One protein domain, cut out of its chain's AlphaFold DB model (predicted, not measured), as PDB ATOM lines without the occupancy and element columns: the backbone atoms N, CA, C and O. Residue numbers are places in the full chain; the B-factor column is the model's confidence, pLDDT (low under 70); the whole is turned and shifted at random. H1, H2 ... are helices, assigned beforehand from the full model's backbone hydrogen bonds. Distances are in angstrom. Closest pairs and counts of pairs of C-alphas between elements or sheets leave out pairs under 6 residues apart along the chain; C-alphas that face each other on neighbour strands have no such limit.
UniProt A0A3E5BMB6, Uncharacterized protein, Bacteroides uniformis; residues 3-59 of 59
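AT A GLANCE: This is residues 3 to 59 of the 59 residues of an uncharacterized protein of Bacteroides uniformis (UniProt A0A3E5BMB6). Two long helices, H1 and H3, cross near their middles as an X, and the short helix H2 bridges from the end of H1 to the start of H3. Residues 3 to 9 of H1 stick out. The printed part has 57 residues with three named helices and no named strand, all helix, only just compact, close to loose: radius of gyration of the C-alphas 12.0 A, spans 31 by 25 by 17 A.

HOW THE PARTS SIT: H1, residues 3 to 22, and H3, residues 37 to 57, only just touch, with 3 pairs of C-alphas within 8 A, about perpendicular at 85 degrees; the closest C-alphas, of Leu 14 and Phe 47, are 7.1 A apart. H2, residues 28 to 34, is close but not clearly touching H1 (Ile 21 to Ile 28, closest C-alphas, 6.6 A) and H3 (Met 32 to Trp 40, closest C-alphas, 6.7 A). In H1, H2 and H3 every O i to N i+4 pair is within hydrogen-bond range.

IN THESE COORDINATES: H1 begins at C-alpha 3 (-17.971, 3.770, 58.616) and spans 28.2 A; H3, 30.0 A, ends at C-alpha 57 (-22.515, -12.002, 45.818).

THE WHOLE: Both links are tight, without a cut. Confidence is under 70 at 18 residues, among them 53 to 59.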
ATOM      1  N   GLY A   3     -17.245   3.874  59.892       45.59
ATOM      2  CA  GLY A   3     -17.971   3.770  58.616       45.59
ATOM      3  C   GLY A   3     -18.495   2.366  58.285       45.59
ATOM      4  O   GLY A   3     -19.485   2.232  57.573       45.59
ATOM      5  N   GLY A   4     -17.864   1.310  58.815       53.47
ATOM      6  CA  GLY A   4     -18.230  -0.079  58.503       53.47
ATOM      7  C   GLY A   4     -19.515  -0.558  59.188       53.47
ATOM      8  O   GLY A   4     -20.310  -1.263  58.573       53.47
ATOM      9  N   ILE A   5     -19.746  -0.136  60.435       54.03
ATOM     10  CA  ILE A   5     -20.941  -0.500  61.220       54.03
ATOM     11  C   ILE A   5     -22.167   0.244  60.680       54.03
ATOM     12  O   ILE A   5     -23.206  -0.371  60.448       54.03
ATOM     13  N   PHE A   6     -22.001   1.530  60.353       55.19
ATOM     14  CA  PHE A   6     -23.024   2.334  59.683       55.19
ATOM     15  C   PHE A   6     -23.458   1.713  58.346       55.19
ATOM     16  O   PHE A   6     -24.647   1.597  58.063       55.19
ATOM     17  N   TYR A   7     -22.506   1.223  57.543       62.84
ATOM     18  CA  TYR A   7     -22.821   0.531  56.292       62.84
ATOM     19  C   TYR A   7     -23.562  -0.801  56.512       62.84
ATOM     20  O   TYR A   7     -24.444  -1.151  55.726       62.84
ATOM     21  N   ALA A   8     -23.239  -1.553  57.569       66.62
ATOM     22  CA  ALA A   8     -23.895  -2.824  57.880       66.62
ATOM     23  C   ALA A   8     -25.348  -2.642  58.355       66.62
ATOM     24  O   ALA A   8     -26.234  -3.389  57.927       66.62
ATOM     25  N   GLU A   9     -25.604  -1.638  59.193       73.25
ATOM     26  CA  GLU A   9     -26.945  -1.315  59.686       73.25
ATOM     27  C   GLU A   9     -27.842  -0.765  58.567       73.25
ATOM     28  O   GLU A   9     -28.953  -1.261  58.360       73.25
ATOM     29  N   GLU A  10     -27.318   0.150  57.749       74.00
ATOM     30  CA  GLU A  10     -28.022   0.679  56.575       74.00
ATOM     31  C   GLU A  10     -28.330  -0.420  55.550       74.00
ATOM     32  O   GLU A  10     -29.432  -0.473  55.003       74.00
ATOM     33  N   ARG A  11     -27.410  -1.373  55.330       73.75
ATOM     34  CA  ARG A  11     -27.678  -2.558  54.496       73.75
ATOM     35  C   ARG A  11     -28.821  -3.402  55.041       73.75
ATOM     36  O   ARG A  11     -29.646  -3.854  54.252       73.75
ATOM     37  N   ARG A  12     -28.870  -3.636  56.355       79.44
ATOM     38  CA  ARG A  12     -29.946  -4.411  56.996       79.44
ATOM     39  C   ARG A  12     -31.290  -3.701  56.840       79.44
ATOM     40  O   ARG A  12     -32.281  -4.348  56.509       79.44
ATOM     41  N   ARG A  13     -31.309  -2.377  56.999       77.69
ATOM     42  CA  ARG A  13     -32.503  -1.544  56.822       77.69
ATOM     43  C   ARG A  13     -32.995  -1.548  55.372       77.69
ATOM     44  O   ARG A  13     -34.182  -1.756  55.137       77.69
ATOM     45  N   LEU A  14     -32.088  -1.416  54.401       77.94
ATOM     46  CA  LEU A  14     -32.401  -1.519  52.969       77.94
ATOM     47  C   LEU A  14     -32.924  -2.910  52.584       77.94
ATOM     48  O   LEU A  14     -33.876  -3.003  51.815       77.94
ATOM     49  N   LEU A  15     -32.355  -3.983  53.145       79.00
ATOM     50  CA  LEU A  15     -32.845  -5.358  52.970       79.00
ATOM     51  C   LEU A  15     -34.262  -5.540  53.506       79.00
ATOM     52  O   LEU A  15     -35.094  -6.156  52.847       79.00
ATOM     53  N   TRP A  16     -34.530  -5.007  54.696       81.44
ATOM     54  CA  TRP A  16     -35.837  -5.111  55.332       81.44
ATOM     55  C   TRP A  16     -36.907  -4.364  54.530       81.44
ATOM     56  O   TRP A  16     -37.956  -4.928  54.230       81.44
ATOM     57  N   ILE A  17     -36.601  -3.137  54.096       78.44
ATOM     58  CA  ILE A  17     -37.458  -2.353  53.194       78.44
ATOM     59  C   ILE A  17     -37.691  -3.121  51.889       78.44
ATOM     60  O   ILE A  17     -38.826  -3.239  51.435       78.44
ATOM     61  N   TRP A  18     -36.638  -3.698  51.307       77.25
ATOM     62  CA  TRP A  18     -36.755  -4.482  50.081       77.25
ATOM     63  C   TRP A  18     -37.657  -5.707  50.242       77.25
ATOM     64  O   TRP A  18     -38.494  -5.951  49.377       77.25
ATOM     65  N   MET A  19     -37.532  -6.452  51.344       78.62
ATOM     66  CA  MET A  19     -38.425  -7.577  51.635       78.62
ATOM     67  C   MET A  19     -39.870  -7.110  51.799       78.62
ATOM     68  O   MET A  19     -40.757  -7.686  51.182       78.62
ATOM     69  N   LYS A  20     -40.115  -6.020  52.534       77.44
ATOM     70  CA  LYS A  20     -41.467  -5.466  52.714       77.44
ATOM     71  C   LYS A  20     -42.110  -4.987  51.410       77.44
ATOM     72  O   LYS A  20     -43.316  -5.154  51.248       77.44
ATOM     73  N   ILE A  21     -41.315  -4.453  50.481       74.25
ATOM     74  CA  ILE A  21     -41.773  -4.093  49.130       74.25
ATOM     75  C   ILE A  21     -42.037  -5.350  48.289       74.25
ATOM     76  O   ILE A  21     -43.091  -5.461  47.666       74.25
ATOM     77  N   ARG A  22     -41.105  -6.315  48.270       72.12
ATOM     78  CA  ARG A  22     -41.216  -7.552  47.474       72.12
ATOM     79  C   ARG A  22     -42.402  -8.416  47.892       72.12
ATOM     80  O   ARG A  22     -43.043  -9.024  47.046       72.12
ATOM     81  N   GLU A  23     -42.660  -8.485  49.188       73.56
ATOM     82  CA  GLU A  23     -43.719  -9.295  49.785       73.56
ATOM     83  C   GLU A  23     -45.098  -8.607  49.674       73.56
ATOM     84  O   GLU A  23     -46.103  -9.161  50.098       73.56
ATOM     85  N   GLY A  24     -45.168  -7.405  49.078       67.38
ATOM     86  CA  GLY A  24     -46.420  -6.696  48.785       67.38
ATOM     87  C   GLY A  24     -47.040  -5.957  49.976       67.38
ATOM     88  O   GLY A  24     -48.068  -5.307  49.817       67.38
ATOM     89  N   TYR A  25     -46.408  -6.003  51.153       62.09
ATOM     90  CA  TYR A  25     -46.890  -5.345  52.375       62.09
ATOM     91  C   TYR A  25     -46.751  -3.821  52.345       62.09
ATOM     92  O   TYR A  25     -47.503  -3.122  53.022       62.09
ATOM     93  N   MET A  26     -45.774  -3.297  51.605       67.44
ATOM     94  CA  MET A  26     -45.524  -1.862  51.506       67.44
ATOM     95  C   MET A  26     -45.382  -1.474  50.036       67.44
ATOM     96  O   MET A  26     -44.377  -1.772  49.392       67.44
ATOM     97  N   GLY A  27     -46.413  -0.829  49.488       72.50
ATOM     98  CA  GLY A  27     -46.388  -0.348  48.113       72.50
ATOM     99  C   GLY A  27     -45.296   0.704  47.924       72.50
ATOM    100  O   GLY A  27     -45.136   1.599  48.754       72.50
ATOM    101  N   ILE A  28     -44.572   0.632  46.803       72.81
ATOM    102  CA  ILE A  28     -43.557   1.632  46.432       72.81
ATOM    103  C   ILE A  28     -44.124   3.057  46.493       72.81
ATOM    104  O   ILE A  28     -43.420   3.959  46.923       72.81
ATOM    105  N   ALA A  29     -45.404   3.245  46.157       72.50
ATOM    106  CA  ALA A  29     -46.081   4.537  46.229       72.50
ATOM    107  C   ALA A  29     -46.253   5.069  47.669       72.50
ATOM    108  O   ALA A  29     -46.018   6.250  47.900       72.50
ATOM    109  N   ASP A  30     -46.596   4.217  48.646       77.31
ATOM    110  CA  ASP A  30     -46.673   4.607  50.069       77.31
ATOM    111  C   ASP A  30     -45.279   4.943  50.611       77.31
ATOM    112  O   ASP A  30     -45.074   5.945  51.296       77.31
ATOM    113  N   PHE A  31     -44.285   4.143  50.231       74.12
ATOM    114  CA  PHE A  31     -42.899   4.362  50.621       74.12
ATOM    115  C   PHE A  31     -42.313   5.652  50.007       74.12
ATOM    116  O   PHE A  31     -41.646   6.412  50.712       74.12
ATOM    117  N   MET A  32     -42.632   5.953  48.743       71.44
ATOM    118  CA  MET A  32     -42.337   7.234  48.084       71.44
ATOM    119  C   MET A  32     -43.094   8.407  48.717       71.44
ATOM    120  O   MET A  32     -42.546   9.496  48.825       71.44
ATOM    121  N   GLY A  33     -44.338   8.206  49.154       75.12
ATOM    122  CA  GLY A  33     -45.123   9.246  49.823       75.12
ATOM    123  C   GLY A  33     -44.544   9.644  51.183       75.12
ATOM    124  O   GLY A  33     -44.591  10.813  51.557       75.12
ATOM    125  N   ARG A  34     -43.949   8.688  51.910       76.06
ATOM    126  CA  ARG A  34     -43.286   8.945  53.201       76.06
ATOM    127  C   ARG A  34     -41.864   9.486  53.057       76.06
ATOM    128  O   ARG A  34     -41.430  10.277  53.891       76.06
ATOM    129  N   MET A  35     -41.121   9.056  52.037       69.00
ATOM    130  CA  MET A  35     -39.793   9.583  51.721       69.00
ATOM    131  C   MET A  35     -39.908  10.613  50.606       69.00
ATOM    132  O   MET A  35     -39.896  10.252  49.435       69.00
ATOM    133  N   GLY A  36     -39.988  11.893  50.971       75.81
ATOM    134  CA  GLY A  36     -40.050  12.993  50.007       75.81
ATOM    135  C   GLY A  36     -39.039  12.865  48.853       75.81
ATOM    136  O   GLY A  36     -37.974  12.260  48.991       75.81
ATOM    137  N   VAL A  37     -39.378  13.457  47.705       69.69
ATOM    138  CA  VAL A  37     -38.710  13.264  46.399       69.69
ATOM    139  C   VAL A  37     -37.181  13.419  46.449       69.69
ATOM    140  O   VAL A  37     -36.453  12.678  45.787       69.69
ATOM    141  N   GLU A  38     -36.672  14.337  47.269       70.88
ATOM    142  CA  GLU A  38     -35.232  14.572  47.426       70.88
ATOM    143  C   GLU A  38     -34.516  13.398  48.128       70.88
ATOM    144  O   GLU A  38     -33.454  12.935  47.700       70.88
ATOM    145  N   VAL A  39     -35.157  12.833  49.154       72.81
ATOM    146  CA  VAL A  39     -34.683  11.652  49.888       72.81
ATOM    147  C   VAL A  39     -34.782  10.405  49.012       72.81
ATOM    148  O   VAL A  39     -33.872   9.573  49.022       72.81
ATOM    149  N   TRP A  40     -35.836  10.309  48.196       76.56
ATOM    150  CA  TRP A  40     -36.017   9.234  47.219       76.56
ATOM    151  C   TRP A  40     -34.855   9.152  46.225       76.56
ATOM    152  O   TRP A  40     -34.310   8.072  46.008       76.56
ATOM    153  N   GLY A  41     -34.405  10.281  45.671       78.19
ATOM    154  CA  GLY A  41     -33.287  10.308  44.722       78.19
ATOM    155  C   GLY A  41     -31.974   9.776  45.314       78.19
ATOM    156  O   GLY A  41     -31.269   8.982  44.680       78.19
ATOM    157  N   ASN A  42     -31.660  10.161  46.555       81.25
ATOM    158  CA  ASN A  42     -30.477   9.662  47.260       81.25
ATOM    159  C   ASN A  42     -30.625   8.179  47.654       81.25
ATOM    160  O   ASN A  42     -29.682   7.388  47.530       81.25
ATOM    161  N   TRP A  43     -31.830   7.782  48.065       77.62
ATOM    162  CA  TRP A  43     -32.167   6.401  48.385       77.62
ATOM    163  C   TRP A  43     -32.057   5.491  47.157       77.62
ATOM    164  O   TRP A  43     -31.404   4.456  47.248       77.62
ATOM    165  N   CYS A  44     -32.570   5.891  45.988       77.75
ATOM    166  CA  CYS A  44     -32.464   5.127  44.740       77.75
ATOM    167  C   CYS A  44     -31.009   4.854  44.345       77.75
ATOM    168  O   CYS A  44     -30.671   3.721  44.004       77.75
ATOM    169  N   LYS A  45     -30.119   5.851  44.442       80.25
ATOM    170  CA  LYS A  45     -28.684   5.659  44.157       80.25
ATOM    171  C   LYS A  45     -28.056   4.614  45.085       80.25
ATOM    172  O   LYS A  45     -27.336   3.722  44.628       80.25
ATOM    173  N   ARG A  46     -28.355   4.688  46.386       77.56
ATOM    174  CA  ARG A  46     -27.880   3.717  47.386       77.56
ATOM    175  C   ARG A  46     -28.497   2.335  47.200       77.56
ATOM    176  O   ARG A  46     -27.789   1.339  47.309       77.56
ATOM    177  N   PHE A  47     -29.778   2.273  46.865       78.12
ATOM    178  CA  PHE A  47     -30.512   1.039  46.625       78.12
ATOM    179  C   PHE A  47     -29.996   0.302  45.381       78.12
ATOM    180  O   PHE A  47     -29.777  -0.904  45.432       78.12
ATOM    181  N   ILE A  48     -29.692   1.011  44.289       78.38
ATOM    182  CA  ILE A  48     -29.078   0.412  43.093       78.38
ATOM    183  C   ILE A  48     -27.697  -0.168  43.422       78.38
ATOM    184  O   ILE A  48     -27.405  -1.307  43.056       78.38
ATOM    185  N   SER A  49     -26.862   0.580  44.150       77.62
ATOM    186  CA  SER A  49     -25.559   0.089  44.624       77.62
ATOM    187  C   SER A  49     -25.718  -1.169  45.490       77.62
ATOM    188  O   SER A  49     -25.029  -2.169  45.294       77.62
ATOM    189  N   PHE A  50     -26.710  -1.163  46.380       74.81
ATOM    190  CA  PHE A  50     -27.047  -2.284  47.245       74.81
ATOM    191  C   PHE A  50     -27.487  -3.544  46.478       74.81
ATOM    192  O   PHE A  50     -26.941  -4.627  46.709       74.81
ATOM    193  N   VAL A  51     -28.424  -3.415  45.535       71.62
ATOM    194  CA  VAL A  51     -28.874  -4.523  44.674       71.62
ATOM    195  C   VAL A  51     -27.711  -5.063  43.845       71.62
ATOM    196  O   VAL A  51     -27.558  -6.278  43.717       71.62
ATOM    197  N   ARG A  52     -26.844  -4.181  43.334       72.44
ATOM    198  CA  ARG A  52     -25.638  -4.574  42.598       72.44
ATOM    199  C   ARG A  52     -24.679  -5.379  43.481       72.44
ATOM    200  O   ARG A  52     -24.184  -6.407  43.030       72.44
ATOM    201  N   CYS A  53     -24.482  -4.993  44.742       69.44
ATOM    202  CA  CYS A  53     -23.691  -5.769  45.705       69.44
ATOM    203  C   CYS A  53     -24.282  -7.156  46.000       69.44
ATOM    204  O   CYS A  53     -23.523  -8.115  46.125       69.44
ATOM    205  N   ILE A  54     -25.610  -7.289  46.119       67.81
ATOM    206  CA  ILE A  54     -26.244  -8.608  46.289       67.81
ATOM    207  C   ILE A  54     -26.069  -9.449  45.027       67.81
ATOM    208  O   ILE A  54     -25.658 -10.600  45.126       67.81
ATOM    209  N   LYS A  55     -26.331  -8.878  43.847       59.16
ATOM    210  CA  LYS A  55     -26.247  -9.601  42.573       59.16
ATOM    211  C   LYS A  55     -24.837 -10.132  42.290       59.16
ATOM    212  O   LYS A  55     -24.718 -11.234  41.780       59.16
ATOM    213  N   ILE A  56     -23.790  -9.396  42.678       57.59
ATOM    214  CA  ILE A  56     -22.393  -9.862  42.595       57.59
ATOM    215  C   ILE A  56     -22.113 -10.999  43.590       57.59
ATOM    216  O   ILE A  56     -21.343 -11.895  43.285       57.59
ATOM    217  N   ARG A  57     -22.727 -10.978  44.780       51.78
ATOM    218  CA  ARG A  57     -22.515 -12.002  45.818       51.78
ATOM    219  C   ARG A  57     -23.302 -13.300  45.565       51.78
ATOM    220  O   ARG A  57     -22.991 -14.312  46.178       51.78
ATOM    221  N   VAL A  58     -24.340 -13.253  44.729       48.91
ATOM    222  CA  VAL A  58     -25.173 -14.412  44.344       48.91
ATOM    223  C   VAL A  58     -24.658 -15.089  43.062       48.91
ATOM    224  O   VAL A  58     -25.184 -16.131  42.683       48.91
ATOM    225  N   SER A  59     -23.646 -14.516  42.402       43.31
ATOM    226  CA  SER A  59     -23.038 -15.077  41.191       43.31
ATOM    227  C   SER A  59     -21.790 -15.899  41.474       43.31
ATOM    228  O   SER A  59     -21.145 -15.663  42.519       43.31
TER     229      SER A  59